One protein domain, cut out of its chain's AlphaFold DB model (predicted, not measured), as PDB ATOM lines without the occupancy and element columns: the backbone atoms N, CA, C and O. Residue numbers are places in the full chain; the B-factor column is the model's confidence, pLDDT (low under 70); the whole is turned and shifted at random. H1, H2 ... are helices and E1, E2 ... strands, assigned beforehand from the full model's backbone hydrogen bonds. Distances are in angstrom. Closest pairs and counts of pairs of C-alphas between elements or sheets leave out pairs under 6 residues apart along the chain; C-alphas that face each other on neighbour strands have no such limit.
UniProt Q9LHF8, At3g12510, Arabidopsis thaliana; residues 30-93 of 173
ATOM      1  N   ASN A  30     -47.319  53.752   1.701       85.01
ATOM      2  CA  ASN A  30     -46.698  52.566   2.276       85.01
ATOM      3  C   ASN A  30     -45.280  52.440   1.699       85.01
ATOM      4  O   ASN A  30     -45.069  52.668   0.512       85.01
ATOM      5  N   PHE A  31     -44.304  52.060   2.525       89.19
ATOM      6  CA  PHE A  31     -42.942  51.780   2.073       89.19
ATOM      7  C   PHE A  31     -42.918  50.878   0.829       89.19
ATOM      8  O   PHE A  31     -42.181  51.167  -0.110       89.19
ATOM      9  N   ALA A  32     -43.745  49.827   0.817       90.12
ATOM     10  CA  ALA A  32     -43.838  48.900  -0.306       90.12
ATOM     11  C   ALA A  32     -44.270  49.605  -1.601       90.12
ATOM     12  O   ALA A  32     -43.667  49.394  -2.646       90.12
ATOM     13  N   GLU A  33     -45.256  50.500  -1.517       90.96
ATOM     14  CA  GLU A  33     -45.753  51.277  -2.656       90.96
ATOM     15  C   GLU A  33     -44.676  52.234  -3.179       90.96
ATOM     16  O   GLU A  33     -44.376  52.236  -4.368       90.96
ATOM     17  N   LEU A  34     -43.999  52.964  -2.284       92.14
ATOM     18  CA  LEU A  34     -42.915  53.867  -2.676       92.14
ATOM     19  C   LEU A  34     -41.724  53.117  -3.295       92.14
ATOM     20  O   LEU A  34     -41.120  53.595  -4.254       92.14
ATOM     21  N   ARG A  35     -41.377  51.941  -2.754       93.73
ATOM     22  CA  ARG A  35     -40.333  51.066  -3.303       93.73
ATOM     23  C   ARG A  35     -40.707  50.593  -4.706       93.73
ATOM     24  O   ARG A  35     -39.881  50.682  -5.612       93.73
ATOM     25  N   ASP A  36     -41.926  50.098  -4.885       94.15
ATOM     26  CA  ASP A  36     -42.391  49.552  -6.163       94.15
ATOM     27  C   ASP A  36     -42.517  50.656  -7.227       94.15
ATOM     28  O   ASP A  36     -42.209  50.440  -8.402       94.15
ATOM     29  N   ASP A  37     -42.907  51.865  -6.819       95.29
ATOM     30  CA  ASP A  37     -42.918  53.064  -7.659       95.29
ATOM     31  C   ASP A  37     -41.515  53.468  -8.098       95.29
ATOM     32  O   ASP A  37     -41.285  53.691  -9.289       95.29
ATOM     33  N   LEU A  38     -40.560  53.478  -7.167       95.80
ATOM     34  CA  LEU A  38     -39.157  53.755  -7.460       95.80
ATOM     35  C   LEU A  38     -38.566  52.730  -8.439       95.80
ATOM     36  O   LEU A  38     -37.908  53.111  -9.406       95.80
ATOM     37  N   PHE A  39     -38.811  51.436  -8.221       96.51
ATOM     38  CA  PHE A  39     -38.313  50.375  -9.103       96.51
ATOM     39  C   PHE A  39     -38.943  50.442 -10.493       96.51
ATOM     40  O   PHE A  39     -38.260  50.234 -11.495       96.51
ATOM     41  N   ARG A  40     -40.229  50.788 -10.577       95.59
ATOM     42  CA  ARG A  40     -40.911  50.981 -11.858       95.59
ATOM     43  C   ARG A  40     -40.360  52.176 -12.627       95.59
ATOM     44  O   ARG A  40     -40.209  52.083 -13.840       95.59
ATOM     45  N   GLU A  41     -40.048  53.274 -11.946       96.42
ATOM     46  CA  GLU A  41     -39.449  54.446 -12.585       96.42
ATOM     47  C   GLU A  41     -38.015  54.167 -13.055       96.42
ATOM     48  O   GLU A  41     -37.656  54.506 -14.180       96.42
ATOM     49  N   ALA A  42     -37.225  53.445 -12.257       95.30
ATOM     50  CA  ALA A  42     -35.896  52.990 -12.656       95.30
ATOM     51  C   ALA A  42     -35.934  52.068 -13.887       95.30
ATOM     52  O   ALA A  42     -35.107  52.199 -14.789       95.30
ATOM     53  N   ALA A  43     -36.919  51.168 -13.964       94.38
ATOM     54  CA  ALA A  43     -37.110  50.299 -15.122       94.38
ATOM     55  C   ALA A  43     -37.469  51.080 -16.397       94.38
ATOM     56  O   ALA A  43     -37.000  50.725 -17.479       94.38
ATOM     57  N   LYS A  44     -38.261  52.157 -16.287       94.90
ATOM     58  CA  LYS A  44     -38.521  53.056 -17.423       94.90
ATOM     59  C   LYS A  44     -37.246  53.747 -17.885       94.90
ATOM     60  O   LYS A  44     -36.960  53.704 -19.073       94.90
ATOM     61  N   LEU A  45     -36.463  54.303 -16.957       93.27
ATOM     62  CA  LEU A  45     -35.211  54.994 -17.272       93.27
ATOM     63  C   LEU A  45     -34.251  54.093 -18.064       93.27
ATOM     64  O   LEU A  45     -33.742  54.482 -19.110       93.27
ATOM     65  N   VAL A  46     -34.075  52.856 -17.602       92.00
ATOM     66  CA  VAL A  46     -33.266  51.834 -18.284       92.00
ATOM     67  C   VAL A  46     -33.832  51.455 -19.658       92.00
ATOM     68  O   VAL A  46     -33.083  51.123 -20.572       92.00
ATOM     69  N   SER A  47     -35.155  51.485 -19.822       91.99
ATOM     70  CA  SER A  47     -35.799  51.168 -21.103       91.99
ATOM     71  C   SER A  47     -35.657  52.294 -22.132       91.99
ATOM     72  O   SER A  47     -35.688  52.027 -23.330       91.99
ATOM     73  N   GLU A  48     -35.539  53.545 -21.679       94.35
ATOM     74  CA  GLU A  48     -35.361  54.721 -22.536       94.35
ATOM     75  C   GLU A  48     -33.929  54.838 -23.073       94.35
ATOM     76  O   GLU A  48     -33.738  55.250 -24.218       94.35
ATOM     77  N   ASP A  49     -32.937  54.436 -22.276       91.64
ATOM     78  CA  ASP A  49     -31.527  54.438 -22.655       91.64
ATOM     79  C   ASP A  49     -30.839  53.118 -22.251       91.64
ATOM     80  O   ASP A  49     -30.477  52.944 -21.082       91.64
ATOM     81  N   PRO A  50     -30.586  52.208 -23.215       85.45
ATOM     82  CA  PRO A  50     -29.914  50.932 -22.968       85.45
ATOM     83  C   PRO A  50     -28.501  51.058 -22.380       85.45
ATOM     84  O   PRO A  50     -28.001  50.092 -21.808       85.45
ATOM     85  N   SER A  51     -27.854  52.223 -22.510       89.85
ATOM     86  CA  SER A  51     -26.529  52.470 -21.930       89.85
ATOM     87  C   SER A  51     -26.579  52.807 -20.432       89.85
ATOM     88  O   SER A  51     -25.548  52.812 -19.752       89.85
ATOM     89  N   THR A  52     -27.777  53.042 -19.886       90.97
ATOM     90  CA  THR A  52     -27.975  53.345 -18.468       90.97
ATOM     91  C   THR A  52     -27.656  52.129 -17.600       90.97
ATOM     92  O   THR A  52     -28.333  51.104 -17.649       90.97
ATOM     93  N   LYS A  53     -26.659  52.278 -16.724       92.57
ATOM     94  CA  LYS A  53     -26.315  51.316 -15.668       92.57
ATOM     95  C   LYS A  53     -26.820  51.857 -14.332       92.57
ATOM     96  O   LYS A  53     -26.475  52.972 -13.947       92.57
ATOM     97  N   ILE A  54     -27.639  51.086 -13.619       94.17
ATOM     98  CA  ILE A  54     -28.238  51.525 -12.351       94.17
ATOM     99  C   ILE A  54     -28.281  50.390 -11.335       94.17
ATOM    100  O   ILE A  54     -28.571  49.248 -11.679       94.17
ATOM    101  N   ALA A  55     -28.022  50.717 -10.070       95.59
ATOM    102  CA  ALA A  55     -28.288  49.857  -8.926       95.59
ATOM    103  C   ALA A  55     -28.948  50.686  -7.819       95.59
ATOM    104  O   ALA A  55     -28.452  51.746  -7.440       95.59
ATOM    105  N   ILE A  56     -30.079  50.203  -7.315       96.34
ATOM    106  CA  ILE A  56     -30.861  50.817  -6.246       96.34
ATOM    107  C   ILE A  56     -30.915  49.838  -5.082       96.34
ATOM    108  O   ILE A  56     -31.227  48.663  -5.269       96.34
ATOM    109  N   PHE A  57     -30.667  50.354  -3.883       96.26
ATOM    110  CA  PHE A  57     -30.747  49.624  -2.625       96.26
ATOM    111  C   PHE A  57     -31.692  50.355  -1.679       96.26
ATOM    112  O   PHE A  57     -31.498  51.537  -1.395       96.26
ATOM    113  N   VAL A  58     -32.714  49.656  -1.187       94.37
ATOM    114  CA  VAL A  58     -33.712  50.227  -0.280       94.37
ATOM    115  C   VAL A  58     -33.855  49.339   0.946       94.37
ATOM    116  O   VAL A  58     -34.240  48.177   0.844       94.37
ATOM    117  N   THR A  59     -33.582  49.894   2.122       93.17
ATOM    118  CA  THR A  59     -33.790  49.206   3.400       93.17
ATOM    119  C   THR A  59     -35.155  49.593   3.969       93.17
ATOM    120  O   THR A  59     -35.427  50.792   4.100       93.17
ATOM    121  N   PRO A  60     -36.026  48.623   4.309       90.14
ATOM    122  CA  PRO A  60     -37.313  48.926   4.914       90.14
ATOM    123  C   PRO A  60     -37.132  49.604   6.276       90.14
ATOM    124  O   PRO A  60     -36.235  49.243   7.043       90.14
ATOM    125  N   PRO A  61     -37.977  50.592   6.621       87.19
ATOM    126  CA  PRO A  61     -37.960  51.156   7.956       87.19
ATOM    127  C   PRO A  61     -38.403  50.085   8.965       87.19
ATOM    128  O   PRO A  61     -39.250  49.249   8.641       87.19
ATOM    129  N   PRO A  62     -37.944  50.156  10.226       82.06
ATOM    130  CA  PRO A  62     -38.299  49.175  11.256       82.06
ATOM    131  C   PRO A  62     -39.801  49.152  11.589       82.06
ATOM    132  O   PRO A  62     -40.263  48.278  12.309       82.06
ATOM    133  N   SER A  63     -40.566  50.140  11.115       79.00
ATOM    134  CA  SER A  63     -42.024  50.223  11.271       79.00
ATOM    135  C   SER A  63     -42.809  49.643  10.085       79.00
ATOM    136  O   SER A  63     -44.036  49.663  10.127       79.00
ATOM    137  N   SER A  64     -42.137  49.184   9.023       79.02
ATOM    138  CA  SER A  64     -42.786  48.537   7.878       79.02
ATOM    139  C   SER A  64     -43.207  47.107   8.222       79.02
ATOM    140  O   SER A  64     -42.555  46.443   9.022       79.02
ATOM    141  N   SER A  65     -44.247  46.601   7.555       80.51
ATOM    142  CA  SER A  65     -44.631  45.183   7.630       80.51
ATOM    143  C   SER A  65     -43.571  44.240   7.042       80.51
ATOM    144  O   SER A  65     -43.678  43.031   7.213       80.51
ATOM    145  N   GLU A  66     -42.575  44.780   6.340       81.08
ATOM    146  CA  GLU A  66     -41.463  44.046   5.726       81.08
ATOM    147  C   GLU A  66     -40.152  44.234   6.512       81.08
ATOM    148  O   GLU A  66     -39.069  44.157   5.940       81.08
ATOM    149  N   SER A  67     -40.231  44.509   7.820       78.19
ATOM    150  CA  SER A  67     -39.056  44.739   8.676       78.19
ATOM    151  C   SER A  67     -38.094  43.548   8.765       78.19
ATOM    152  O   SER A  67     -36.941  43.737   9.141       78.19
ATOM    153  N   ASP A  68     -38.556  42.339   8.431       84.10
ATOM    154  CA  ASP A  68     -37.744  41.113   8.430       84.10
ATOM    155  C   ASP A  68     -36.812  41.019   7.208       84.10
ATOM    156  O   ASP A  68     -35.882  40.212   7.185       84.10
ATOM    157  N   VAL A  69     -37.045  41.844   6.182       83.65
ATOM    158  CA  VAL A  69     -36.196  41.915   4.992       83.65
ATOM    159  C   VAL A  69     -35.082  42.927   5.243       83.65
ATOM    160  O   VAL A  69     -35.338  44.090   5.539       83.65
ATOM    161  N   SER A  70     -33.823  42.510   5.098       85.43
ATOM    162  CA  SER A  70     -32.678  43.405   5.310       85.43
ATOM    163  C   SER A  70     -32.610  44.530   4.270       85.43
ATOM    164  O   SER A  70     -32.248  45.662   4.600       85.43
ATOM    165  N   MET A  71     -32.941  44.228   3.012       92.85
ATOM    166  CA  MET A  71     -32.863  45.162   1.892       92.85
ATOM    167  C   MET A  71     -33.604  44.633   0.660       92.85
ATOM    168  O   MET A  71     -33.620  43.433   0.400       92.85
ATOM    169  N   PHE A  72     -34.151  45.550  -0.132       93.89
ATOM    170  CA  PHE A  72     -34.625  45.319  -1.492       93.89
ATOM    171  C   PHE A  72     -33.653  45.944  -2.484       93.89
ATOM    172  O   PHE A  72     -33.095  47.012  -2.216       93.89
ATOM    173  N   SER A  73     -33.479  45.312  -3.639       96.09
ATOM    174  CA  SER A  73     -32.599  45.821  -4.683       96.09
ATOM    175  C   SER A  73     -33.236  45.753  -6.066       96.09
ATOM    176  O   SER A  73     -34.056  44.885  -6.361       96.09
ATOM    177  N   PHE A  74     -32.838  46.694  -6.912       96.05
ATOM    178  CA  PHE A  74     -33.123  46.722  -8.341       96.05
ATOM    179  C   PHE A  74     -31.826  47.078  -9.055       96.05
ATOM    180  O   PHE A  74     -31.113  47.974  -8.605       96.05
ATOM    181  N   GLY A  75     -31.501  46.408 -10.155       94.23
ATOM    182  CA  GLY A  75     -30.320  46.774 -10.922       94.23
ATOM    183  C   GLY A  75     -30.382  46.327 -12.368       94.23
ATOM    184  O   GLY A  75     -31.009  45.318 -12.680       94.23
ATOM    185  N   PHE A  76     -29.707  47.086 -13.226       93.55
ATOM    186  CA  PHE A  76     -29.553  46.794 -14.643       93.55
ATOM    187  C   PHE A  76     -28.107  47.063 -15.094       93.55
ATOM    188  O   PHE A  76     -27.587  48.143 -14.795       93.55
ATOM    189  N   PRO A  77     -27.455  46.119 -15.804       89.51
ATOM    190  CA  PRO A  77     -27.968  44.799 -16.207       89.51
ATOM    191  C   PRO A  77     -28.132  43.814 -15.033       89.51
ATOM    192  O   PRO A  77     -28.959  42.909 -15.093       89.51
ATOM    193  N   SER A  78     -27.401  44.014 -13.936       92.84
ATOM    194  CA  SER A  78     -27.606  43.318 -12.663       92.84
ATOM    195  C   SER A  78     -27.062  44.164 -11.511       92.84
ATOM    196  O   SER A  78     -26.200  45.019 -11.711       92.84
ATOM    197  N   VAL A  79     -27.549  43.932 -10.288       93.70
ATOM    198  CA  VAL A  79     -27.082  44.658  -9.094       93.70
ATOM    199  C   VAL A  79     -25.583  44.436  -8.871       93.70
ATOM    200  O   VAL A  79     -24.831  45.400  -8.757       93.70
ATOM    201  N   ASN A  80     -25.145  43.174  -8.864       92.69
ATOM    202  CA  ASN A  80     -23.740  42.819  -8.675       92.69
ATOM    203  C   ASN A  80     -22.866  43.349  -9.811       92.69
ATOM    204  O   ASN A  80     -21.811  43.898  -9.532       92.69
ATOM    205  N   GLY A  81     -23.319  43.253 -11.065       90.08
ATOM    206  CA  GLY A  81     -22.562  43.757 -12.210       90.08
ATOM    207  C   GLY A  81     -22.278  45.249 -12.086       90.08
ATOM    208  O   GLY A  81     -21.139  45.670 -12.247       90.08
ATOM    209  N   VAL A  82     -23.282  46.045 -11.706       90.96
ATOM    210  CA  VAL A  82     -23.092  47.483 -11.479       90.96
ATOM    211  C   VAL A  82     -22.160  47.736 -10.294       90.96
ATOM    212  O   VAL A  82     -21.201  48.484 -10.440       90.96
ATOM    213  N   VAL A  83     -22.388  47.107  -9.137       90.92
ATOM    214  CA  VAL A  83     -21.554  47.318  -7.938       90.92
ATOM    215  C   VAL A  83     -20.097  46.918  -8.164       90.92
ATOM    216  O   VAL A  83     -19.202  47.660  -7.757       90.92
ATOM    217  N   ASN A  84     -19.849  45.797  -8.840       88.84
ATOM    218  CA  ASN A  84     -18.505  45.304  -9.115       88.84
ATOM    219  C   ASN A  84     -17.690  46.313  -9.930       88.84
ATOM    220  O   ASN A  84     -16.541  46.556  -9.576       88.84
ATOM    221  N   THR A  85     -18.297  47.013 -10.904       84.17
ATOM    222  CA  THR A  85     -17.583  48.076 -11.646       84.17
ATOM    223  C   THR A  85     -17.026  49.176 -10.733       84.17
ATOM    224  O   THR A  85     -15.957  49.721 -10.992       84.17
ATOM    225  N   PHE A  86     -17.694  49.482  -9.615       83.05
ATOM    226  CA  PHE A  86     -17.190  50.458  -8.645       83.05
ATOM    227  C   PHE A  86     -16.149  49.870  -7.685       83.05
ATOM    228  O   PHE A  86     -15.267  50.600  -7.235       83.05
ATOM    229  N   LEU A  87     -16.255  48.583  -7.340       84.03
ATOM    230  CA  LEU A  87     -15.334  47.912  -6.413       84.03
ATOM    231  C   LEU A  87     -14.001  47.542  -7.066       84.03
ATOM    232  O   LEU A  87     -12.958  47.663  -6.431       84.03
ATOM    233  N   GLU A  88     -14.025  47.129  -8.328       73.96
ATOM    234  CA  GLU A  88     -12.845  46.689  -9.079       73.96
ATOM    235  C   GLU A  88     -11.986  47.864  -9.572       73.96
ATOM    236  O   GLU A  88     -10.987  47.661 -10.259       73.96
ATOM    237  N   ASN A  89     -12.344  49.109  -9.223       57.84
ATOM    238  CA  ASN A  89     -11.716  50.321  -9.754       57.84
ATOM    239  C   ASN A  89     -11.719  50.370 -11.297       57.84
ATOM    240  O   ASN A  89     -10.937  51.114 -11.893       57.84
ATOM    241  N   ASN A  90     -12.598  49.595 -11.937       54.75
ATOM    242  CA  ASN A  90     -12.698  49.506 -13.379       54.75
ATOM    243  C   ASN A  90     -13.822  50.445 -13.837       54.75
ATOM    244  O   ASN A  90     -14.998  50.102 -13.674       54.75
ATOM    245  N   PRO A  91     -13.518  51.657 -14.350       52.74
ATOM    246  CA  PRO A  91     -14.553  52.501 -14.927       52.74
ATOM    247  C   PRO A  91     -15.249  51.672 -16.004       52.74
ATOM    248  O   PRO A  91     -14.585  51.181 -16.909       52.74
ATOM    249  N   ALA A  92     -16.553  51.456 -15.803       51.66
ATOM    250  CA  ALA A  92     -17.432  50.591 -16.578       51.66
ATOM    251  C   ALA A  92     -16.943  50.365 -18.021       51.66
ATOM    252  O   ALA A  92     -16.663  51.365 -18.686       51.66
ATOM    253  N   PRO A  93     -16.912  49.115 -18.529       48.90
ATOM    254  CA  PRO A  93     -16.502  48.872 -19.902       48.90
ATOM    255  C   PRO A  93     -17.389  49.730 -20.804       48.90
ATOM    256  O   PRO A  93     -18.626  49.629 -20.775       48.90
TER     257      PRO A  93
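What this domain is: This is residues 30 to 93 of the 173 residues of the protein "At3g12510" of Arabidopsis thaliana (UniProt Q9LHF8). A two-stranded hairpin, E1 and E2, lies between two helices: the long helix H1 runs along one face, and the short helix H2 begins at the opposite face and sticks out from there with its last residues 86 and 87 and the tail as far as 91. The loop of residues 59 to 71 carries the hairpin on beyond its strands and lengthens the body at that end. The 64 printed residues have two named helices and two named strands, in the order H1, E1, E2, H2; the sheet, in the order E1, E2, is antiparallel, and the class is mixed, helices and strands. The whole is loose, with a radius of gyration of the C-alphas of 13.5 A, and only just flat, with spans of 40 by 27 by 11 A.

How they stand to each other: H1, residues 31 to 48, comes closest to E1, residues 54 to 58, at the C-alphas of Arg 35 and Val 58, 7.3 A apart. Its closest C-alphas to E2, residues 72 to 76, are those of Phe 39 and Phe 74, 6.4 A apart. E1 and E2 form a hairpin of antiparallel neighbours, with 177 degrees between their N-to-C directions. N 56 and O 74, at 2.8 A, and N 74 and O 56, at 3.0 A, are among their pairs within hydrogen-bond range. H2, residues 79 to 87, comes closest to E1 at the C-alphas of Ala 55 and Val 79, 5.3 A apart, and to E2 at those of Ser 73 and Val 79, 7.2 A apart. H1 and H2 are apart. In H1 every O i to N i+4 pair is within hydrogen-bond range; in H2, 4 of 5 are.

Where its parts are: H1 begins with C-alpha 31 at (-42.942, 51.780, 2.073) and is 25.9 A long from first to last C-alpha. E1 is 13.3 A long and E2 14.2 A, with C-alpha 72 at (-34.625, 45.319, -1.492). H2 is 12.5 A long and ends with C-alpha 87 at (-15.334, 47.912, -6.413).

The domain as a whole: The two C-alphas farthest apart are those of Ser 63 and Pro 93, 40.3 A. The printed part has no cut. The links from H1 to E1 and from E2 to H2 are tight, with 5 and 2 residues, and the link from E1 to E2 is long, with 13 residues. Residues 86 to 91, of which 86 and 87 belong to H2, stand free. The mean pLDDT of the printed part is 87.3; residues 89 to 93 of this model are under 70.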